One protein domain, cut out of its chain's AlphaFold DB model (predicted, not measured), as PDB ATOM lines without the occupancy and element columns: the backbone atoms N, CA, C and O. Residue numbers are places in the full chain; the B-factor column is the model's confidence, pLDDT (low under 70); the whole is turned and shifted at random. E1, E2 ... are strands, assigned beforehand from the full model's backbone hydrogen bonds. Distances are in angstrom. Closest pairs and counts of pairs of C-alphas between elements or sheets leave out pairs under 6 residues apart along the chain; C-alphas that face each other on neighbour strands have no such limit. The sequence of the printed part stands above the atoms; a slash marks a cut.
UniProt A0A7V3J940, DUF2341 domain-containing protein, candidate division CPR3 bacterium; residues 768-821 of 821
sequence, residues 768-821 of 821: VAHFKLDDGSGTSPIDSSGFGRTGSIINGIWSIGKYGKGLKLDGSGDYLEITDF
ATOM      1  N   VAL A 768     383.812 336.572 774.709       61.88
ATOM      2  CA  VAL A 768     383.687 335.436 773.769       61.88
ATOM      3  C   VAL A 768     383.258 335.894 772.371       61.88
ATOM      4  O   VAL A 768     383.543 335.232 771.390       61.88
ATOM      5  N   ALA A 769     382.602 337.042 772.250       65.44
ATOM      6  CA  ALA A 769     382.402 337.725 770.979       65.44
ATOM      7  C   ALA A 769     382.332 339.227 771.243       65.44
ATOM      8  O   ALA A 769     381.780 339.651 772.260       65.44
ATOM      9  N   HIS A 770     382.873 340.038 770.343       73.31
ATOM     10  CA  HIS A 770     382.859 341.488 770.464       73.31
ATOM     11  C   HIS A 770     382.608 342.151 769.115       73.31
ATOM     12  O   HIS A 770     383.531 342.424 768.347       73.31
ATOM     13  N   PHE A 771     381.339 342.455 768.862       80.06
ATOM     14  CA  PHE A 771     380.900 343.209 767.697       80.06
ATOM     15  C   PHE A 771     380.831 344.687 768.063       80.06
ATOM     16  O   PHE A 771     380.006 345.088 768.884       80.06
ATOM     17  N   LYS A 772     381.707 345.494 767.465       75.19
ATOM     18  CA  LYS A 772     381.779 346.934 767.748       75.19
ATOM     19  C   LYS A 772     380.570 347.698 767.206       75.19
ATOM     20  O   LYS A 772     380.168 348.699 767.793       75.19
ATOM     21  N   LEU A 773     379.957 347.179 766.136       82.25
ATOM     22  CA  LEU A 773     378.780 347.753 765.480       82.25
ATOM     23  C   LEU A 773     378.967 349.237 765.125       82.25
ATOM     24  O   LEU A 773     378.030 350.032 765.210       82.25
ATOM     25  N   ASP A 774     380.173 349.593 764.696       81.44
ATOM     26  CA  ASP A 774     380.560 350.920 764.221       81.44
ATOM     27  C   ASP A 774     381.146 350.891 762.796       81.44
ATOM     28  O   ASP A 774     381.507 351.943 762.269       81.44
ATOM     29  N   ASP A 775     381.136 349.722 762.137       77.12
ATOM     30  CA  ASP A 775     381.673 349.485 760.787       77.12
ATOM     31  C   ASP A 775     381.037 350.399 759.720       77.12
ATOM     32  O   ASP A 775     381.647 350.739 758.705       77.12
ATOM     33  N   GLY A 776     379.784 350.818 759.934       72.88
ATOM     34  CA  GLY A 776     379.114 351.839 759.125       72.88
ATOM     35  C   GLY A 776     378.696 351.407 757.717       72.88
ATOM     36  O   GLY A 776     378.077 352.204 757.007       72.88
ATOM     37  N   SER A 777     379.002 350.172 757.318       79.81
ATOM     38  CA  SER A 777     378.603 349.549 756.054       79.81
ATOM     39  C   SER A 777     378.627 348.015 756.164       79.81
ATOM     40  O   SER A 777     379.151 347.463 757.127       79.81
ATOM     41  N   GLY A 778     378.022 347.323 755.193       82.12
ATOM     42  CA  GLY A 778     377.972 345.855 755.156       82.12
ATOM     43  C   GLY A 778     376.923 345.228 756.083       82.12
ATOM     44  O   GLY A 778     376.240 345.918 756.838       82.12
ATOM     45  N   THR A 779     376.780 343.905 755.990       84.81
ATOM     46  CA  THR A 779     375.822 343.104 756.777       84.81
ATOM     47  C   THR A 779     376.505 342.087 757.686       84.81
ATOM     48  O   THR A 779     375.815 341.282 758.297       84.81
ATOM     49  N   SER A 780     377.834 342.097 757.792       83.44
ATOM     50  CA  SER A 780     378.578 341.105 758.574       83.44
ATOM     51  C   SER A 780     379.528 341.772 759.564       83.44
ATOM     52  O   SER A 780     380.694 341.984 759.229       83.44
ATOM     53  N   PRO A 781     379.044 342.143 760.765       75.75
ATOM     54  CA  PRO A 781     379.879 342.736 761.796       75.75
ATOM     55  C   PRO A 781     381.034 341.818 762.167       75.75
ATOM     56  O   PRO A 781     380.854 340.612 762.357       75.75
ATOM     57  N   ILE A 782     382.214 342.413 762.298       73.50
ATOM     58  CA  ILE A 782     383.436 341.677 762.607       73.50
ATOM     59  C   ILE A 782     383.515 341.445 764.116       73.50
ATOM     60  O   ILE A 782     383.429 342.379 764.918       73.50
ATOM     61  N   ASP A 783     383.721 340.189 764.506       75.81
ATOM     62  CA  ASP A 783     384.066 339.836 765.876       75.81
ATOM     63  C   ASP A 783     385.517 340.219 766.184       75.81
ATOM     64  O   ASP A 783     386.481 339.551 765.808       75.81
ATOM     65  N   SER A 784     385.663 341.308 766.926       67.38
ATOM     66  CA  SER A 784     386.947 341.827 767.387       67.38
ATOM     67  C   SER A 784     387.452 341.181 768.683       67.38
ATOM     68  O   SER A 784     388.460 341.627 769.224       67.38
ATOM     69  N   SER A 785     386.795 340.128 769.182       60.97
ATOM     70  CA  SER A 785     387.304 339.341 770.314       60.97
ATOM     71  C   SER A 785     388.456 338.399 769.941       60.97
ATOM     72  O   SER A 785     389.161 337.902 770.818       60.97
ATOM     73  N   GLY A 786     388.648 338.152 768.640       55.16
ATOM     74  CA  GLY A 786     389.657 337.237 768.109       55.16
ATOM     75  C   GLY A 786     389.214 335.774 768.011       55.16
ATOM     76  O   GLY A 786     390.015 334.945 767.591       55.16
ATOM     77  N   PHE A 787     387.954 335.452 768.331       61.97
ATOM     78  CA  PHE A 787     387.376 334.121 768.096       61.97
ATOM     79  C   PHE A 787     386.830 333.925 766.676       61.97
ATOM     80  O   PHE A 787     386.409 332.823 766.331       61.97
ATOM     81  N   GLY A 788     386.850 334.971 765.842       64.94
ATOM     82  CA  GLY A 788     386.455 334.889 764.435       64.94
ATOM     83  C   GLY A 788     384.972 334.576 764.227       64.94
ATOM     84  O   GLY A 788     384.605 334.072 763.166       64.94
ATOM     85  N   ARG A 789     384.115 334.854 765.218       75.94
ATOM     86  CA  ARG A 789     382.672 334.619 765.095       75.94
ATOM     87  C   ARG A 789     382.079 335.591 764.075       75.94
ATOM     88  O   ARG A 789     382.297 336.794 764.151       75.94
ATOM     89  N   THR A 790     381.317 335.092 763.111       72.31
ATOM     90  CA  THR A 790     380.700 335.963 762.098       72.31
ATOM     91  C   THR A 790     379.287 336.334 762.536       72.31
ATOM     92  O   THR A 790     378.454 335.456 762.753       72.31
ATOM     93  N   GLY A 791     379.014 337.632 762.688       76.56
ATOM     94  CA  GLY A 791     377.651 338.138 762.861       76.56
ATOM     95  C   GLY A 791     376.993 338.400 761.505       76.56
ATOM     96  O   GLY A 791     377.685 338.744 760.550       76.56
ATOM     97  N   SER A 792     375.669 338.276 761.411       88.56
ATOM     98  CA  SER A 792     374.871 338.662 760.237       88.56
ATOM     99  C   SER A 792     373.754 339.623 760.637       88.56
ATOM    100  O   SER A 792     372.874 339.281 761.422       88.56
ATOM    101  N   ILE A 793     373.785 340.847 760.114       88.25
ATOM    102  CA  ILE A 793     372.727 341.843 760.294       88.25
ATOM    103  C   ILE A 793     371.563 341.477 759.380       88.25
ATOM    104  O   ILE A 793     371.699 341.476 758.155       88.25
ATOM    105  N   ILE A 794     370.404 341.240 759.980       91.19
ATOM    106  CA  ILE A 794     369.143 341.012 759.285       91.19
ATOM    107  C   ILE A 794     368.304 342.283 759.407       91.19
ATOM    108  O   ILE A 794     367.971 342.694 760.518       91.19
ATOM    109  N   ASN A 795     368.007 342.909 758.263       87.69
ATOM    110  CA  ASN A 795     367.157 344.101 758.075       87.69
ATOM    111  C   ASN A 795     367.592 345.408 758.782       87.69
ATOM    112  O   ASN A 795     367.181 346.489 758.363       87.69
ATOM    113  N   GLY A 796     368.491 345.342 759.769       85.88
ATOM    114  CA  GLY A 796     369.051 346.510 760.443       85.88
ATOM    115  C   GLY A 796     369.885 347.403 759.517       85.88
ATOM    116  O   GLY A 796     370.574 346.933 758.611       85.88
ATOM    117  N   ILE A 797     369.858 348.712 759.775       87.88
ATOM    118  CA  ILE A 797     370.569 349.718 758.971       87.88
ATOM    119  C   ILE A 797     371.574 350.507 759.805       87.88
ATOM    120  O   ILE A 797     371.340 350.827 760.971       87.88
ATOM    121  N   TRP A 798     372.692 350.889 759.194       88.31
ATOM    122  CA  TRP A 798     373.675 351.751 759.841       88.31
ATOM    123  C   TRP A 798     373.139 353.175 760.028       88.31
ATOM    124  O   TRP A 798     372.540 353.776 759.136       88.31
ATOM    125  N   SER A 799     373.387 353.742 761.202       86.75
ATOM    126  CA  SER A 799     372.995 355.091 761.594       86.75
ATOM    127  C   SER A 799     374.104 355.769 762.404       86.75
ATOM    128  O   SER A 799     375.206 355.239 762.546       86.75
ATOM    129  N   ILE A 800     373.846 356.980 762.893       74.19
ATOM    130  CA  ILE A 800     374.769 357.691 763.783       74.19
ATOM    131  C   ILE A 800     374.696 357.035 765.164       74.19
ATOM    132  O   ILE A 800     373.617 356.945 765.750       74.19
ATOM    133  N   GLY A 801     375.840 356.562 765.659       67.44
ATOM    134  CA  GLY A 801     375.970 355.932 766.970       67.44
ATOM    135  C   GLY A 801     376.470 356.906 768.033       67.44
ATOM    136  O   GLY A 801     376.832 358.047 767.752       67.44
ATOM    137  N   LYS A 802     376.518 356.439 769.285       47.62
ATOM    138  CA  LYS A 802     377.107 357.192 770.406       47.62
ATOM    139  C   LYS A 802     378.612 357.431 770.215       47.62
ATOM    140  O   LYS A 802     379.122 358.464 770.640       47.62
ATOM    141  N   TYR A 803     379.287 356.482 769.567       50.91
ATOM    142  CA  TYR A 803     380.673 356.564 769.120       50.91
ATOM    143  C   TYR A 803     380.683 356.199 767.634       50.91
ATOM    144  O   TYR A 803     380.331 355.080 767.290       50.91
ATOM    145  N   GLY A 804     380.997 357.145 766.747       71.38
ATOM    146  CA  GLY A 804     380.979 356.891 765.302       71.38
ATOM    147  C   GLY A 804     379.597 356.488 764.760       71.38
ATOM    148  O   GLY A 804     378.628 357.252 764.849       71.38
ATOM    149  N   LYS A 805     379.517 355.309 764.136       80.94
ATOM    150  CA  LYS A 805     378.276 354.724 763.597       80.94
ATOM    151  C   LYS A 805     377.635 353.769 764.609       80.94
ATOM    152  O   LYS A 805     378.192 353.486 765.658       80.94
ATOM    153  N   GLY A 806     376.413 353.342 764.324       82.31
ATOM    154  CA  GLY A 806     375.668 352.400 765.152       82.31
ATOM    155  C   GLY A 806     374.637 351.646 764.327       82.31
ATOM    156  O   GLY A 806     374.179 352.153 763.302       82.31
ATOM    157  N   LEU A 807     374.250 350.455 764.767       87.12
ATOM    158  CA  LEU A 807     373.173 349.706 764.129       87.12
ATOM    159  C   LEU A 807     371.813 350.190 764.650       87.12
ATOM    160  O   LEU A 807     371.561 350.182 765.856       87.12
ATOM    161  N   LYS A 808     370.933 350.624 763.745       87.50
ATOM    162  CA  LYS A 808     369.544 350.970 764.051       87.50
ATOM    163  C   LYS A 808     368.649 349.792 763.677       87.50
ATOM    164  O   LYS A 808     368.604 349.404 762.514       87.50
ATOM    165  N   LEU A 809     367.931 349.292 764.677       89.50
ATOM    166  CA  LEU A 809     366.880 348.288 764.540       89.50
ATOM    167  C   LEU A 809     365.531 348.998 764.710       89.50
ATOM    168  O   LEU A 809     365.377 349.814 765.624       89.50
ATOM    169  N   ASP A 810     364.578 348.742 763.825       84.19
ATOM    170  CA  ASP A 810     363.268 349.399 763.804       84.19
ATOM    171  C   ASP A 810     362.238 348.764 764.760       84.19
ATOM    172  O   ASP A 810     361.165 349.328 764.991       84.19
ATOM    173  N   GLY A 811     362.600 347.629 765.366       80.12
ATOM    174  CA  GLY A 811     361.771 346.873 766.302       80.12
ATOM    175  C   GLY A 811     360.857 345.826 765.654       80.12
ATOM    176  O   GLY A 811     360.059 345.225 766.371       80.12
ATOM    177  N   SER A 812     360.960 345.575 764.344       86.25
ATOM    178  CA  SER A 812     360.118 344.637 763.595       86.25
ATOM    179  C   SER A 812     360.925 343.759 762.627       86.25
ATOM    180  O   SER A 812     360.987 344.014 761.430       86.25
ATOM    181  N   GLY A 813     361.442 342.628 763.121       81.44
ATOM    182  CA  GLY A 813     362.156 341.651 762.280       81.44
ATOM    183  C   GLY A 813     363.629 341.988 762.035       81.44
ATOM    184  O   GLY A 813     364.281 341.316 761.235       81.44
ATOM    185  N   ASP A 814     364.142 342.985 762.754       90.81
ATOM    186  CA  ASP A 814     365.532 343.421 762.731       90.81
ATOM    187  C   ASP A 814     366.322 342.756 763.863       90.81
ATOM    188  O   ASP A 814     365.973 342.894 765.039       90.81
ATOM    189  N   TYR A 815     367.405 342.053 763.533       84.12
ATOM    190  CA  TYR A 815     368.287 341.446 764.531       84.12
ATOM    191  C   TYR A 815     369.700 341.217 763.990       84.12
ATOM    192  O   TYR A 815     369.941 341.204 762.786       84.12
ATOM    193  N   LEU A 816     370.644 341.045 764.911       83.94
ATOM    194  CA  LEU A 816     371.968 340.513 764.616       83.94
ATOM    195  C   LEU A 816     371.947 339.015 764.919       83.94
ATOM    196  O   LEU A 816     371.743 338.622 766.066       83.94
ATOM    197  N   GLU A 817     372.137 338.193 763.897       86.56
ATOM    198  CA  GLU A 817     372.262 336.746 764.027       86.56
ATOM    199  C   GLU A 817     373.721 336.354 764.248       86.56
ATOM    200  O   GLU A 817     374.618 336.872 763.585       86.56
ATOM    201  N   ILE A 818     373.963 335.434 765.180       81.00
ATOM    202  CA  ILE A 818     375.287 334.867 765.437       81.00
ATOM    203  C   ILE A 818     375.101 333.356 765.516       81.00
ATOM    204  O   ILE A 818     374.424 332.865 766.417       81.00
ATOM    205  N   THR A 819     375.656 332.629 764.551       66.06
ATOM    206  CA  THR A 819     375.381 331.198 764.355       66.06
ATOM    207  C   THR A 819     376.317 330.264 765.129       66.06
ATOM    208  O   THR A 819     376.022 329.076 765.213       66.06
ATOM    209  N   ASP A 820     377.393 330.786 765.732       57.88
ATOM    210  CA  ASP A 820     378.501 329.992 766.298       57.88
ATOM    211  C   ASP A 820     378.698 330.196 767.818       57.88
ATOM    212  O   ASP A 820     379.735 330.706 768.272       57.88
ATOM    213  N   PHE A 821     377.709 329.793 768.624       53.88
ATOM    214  CA  PHE A 821     377.828 329.731 770.092       53.88
ATOM    215  C   PHE A 821     377.665 328.329 770.658       53.88
ATOM    216  O   PHE A 821     376.709 327.629 770.254       53.88
TER     217      PHE A 821
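This is residues 768 to 821 of the 821 residues of the protein "DUF2341 domain-containing protein" of candidate division CPR3 bacterium (UniProt A0A7V3J940). With little regular structure, this domain is two short two-stranded ribbons, E1 with E4 and E2 with E3, set at a corner like an L, with the long loop of residues 768 to 790 folded into the angle. The printed part has 54 residues, no named helix and four strands in order E1 to E4; both sheets are antiparallel, the class all strand. It is compact, radius of gyration of the C-alphas 10.9 A, spanning 27 by 25 by 16 A.

Start at C-alpha 768, (383.687, 335.436, 773.769). After residue 790 find E1, residues 791 to 794, 9.7 A; E2, 797 to 800, 10.2 A; E3, 805 to 808, 9.5 A; and E4, 815 to 818, 9.6 A, ending at C-alpha 818, (375.287, 334.867, 765.437).

E1 runs on into E2 at 100 degrees. Antiparallel E1 and E4, at 151 degrees, have N 792 and O 817 within hydrogen-bond range, 2.8 A. In the hairpin E2 and E3, antiparallel at 132 degrees, look for N 799 and O 806, 2.7 A.

The farthest C-alphas, Gly 786 and Ser 812, are 30.8 A apart. The printed part has no cut and no long link between strands. Residues 768 to 769, 784 to 788, 801 to 803 and 819 to 821 have pLDDT under 70.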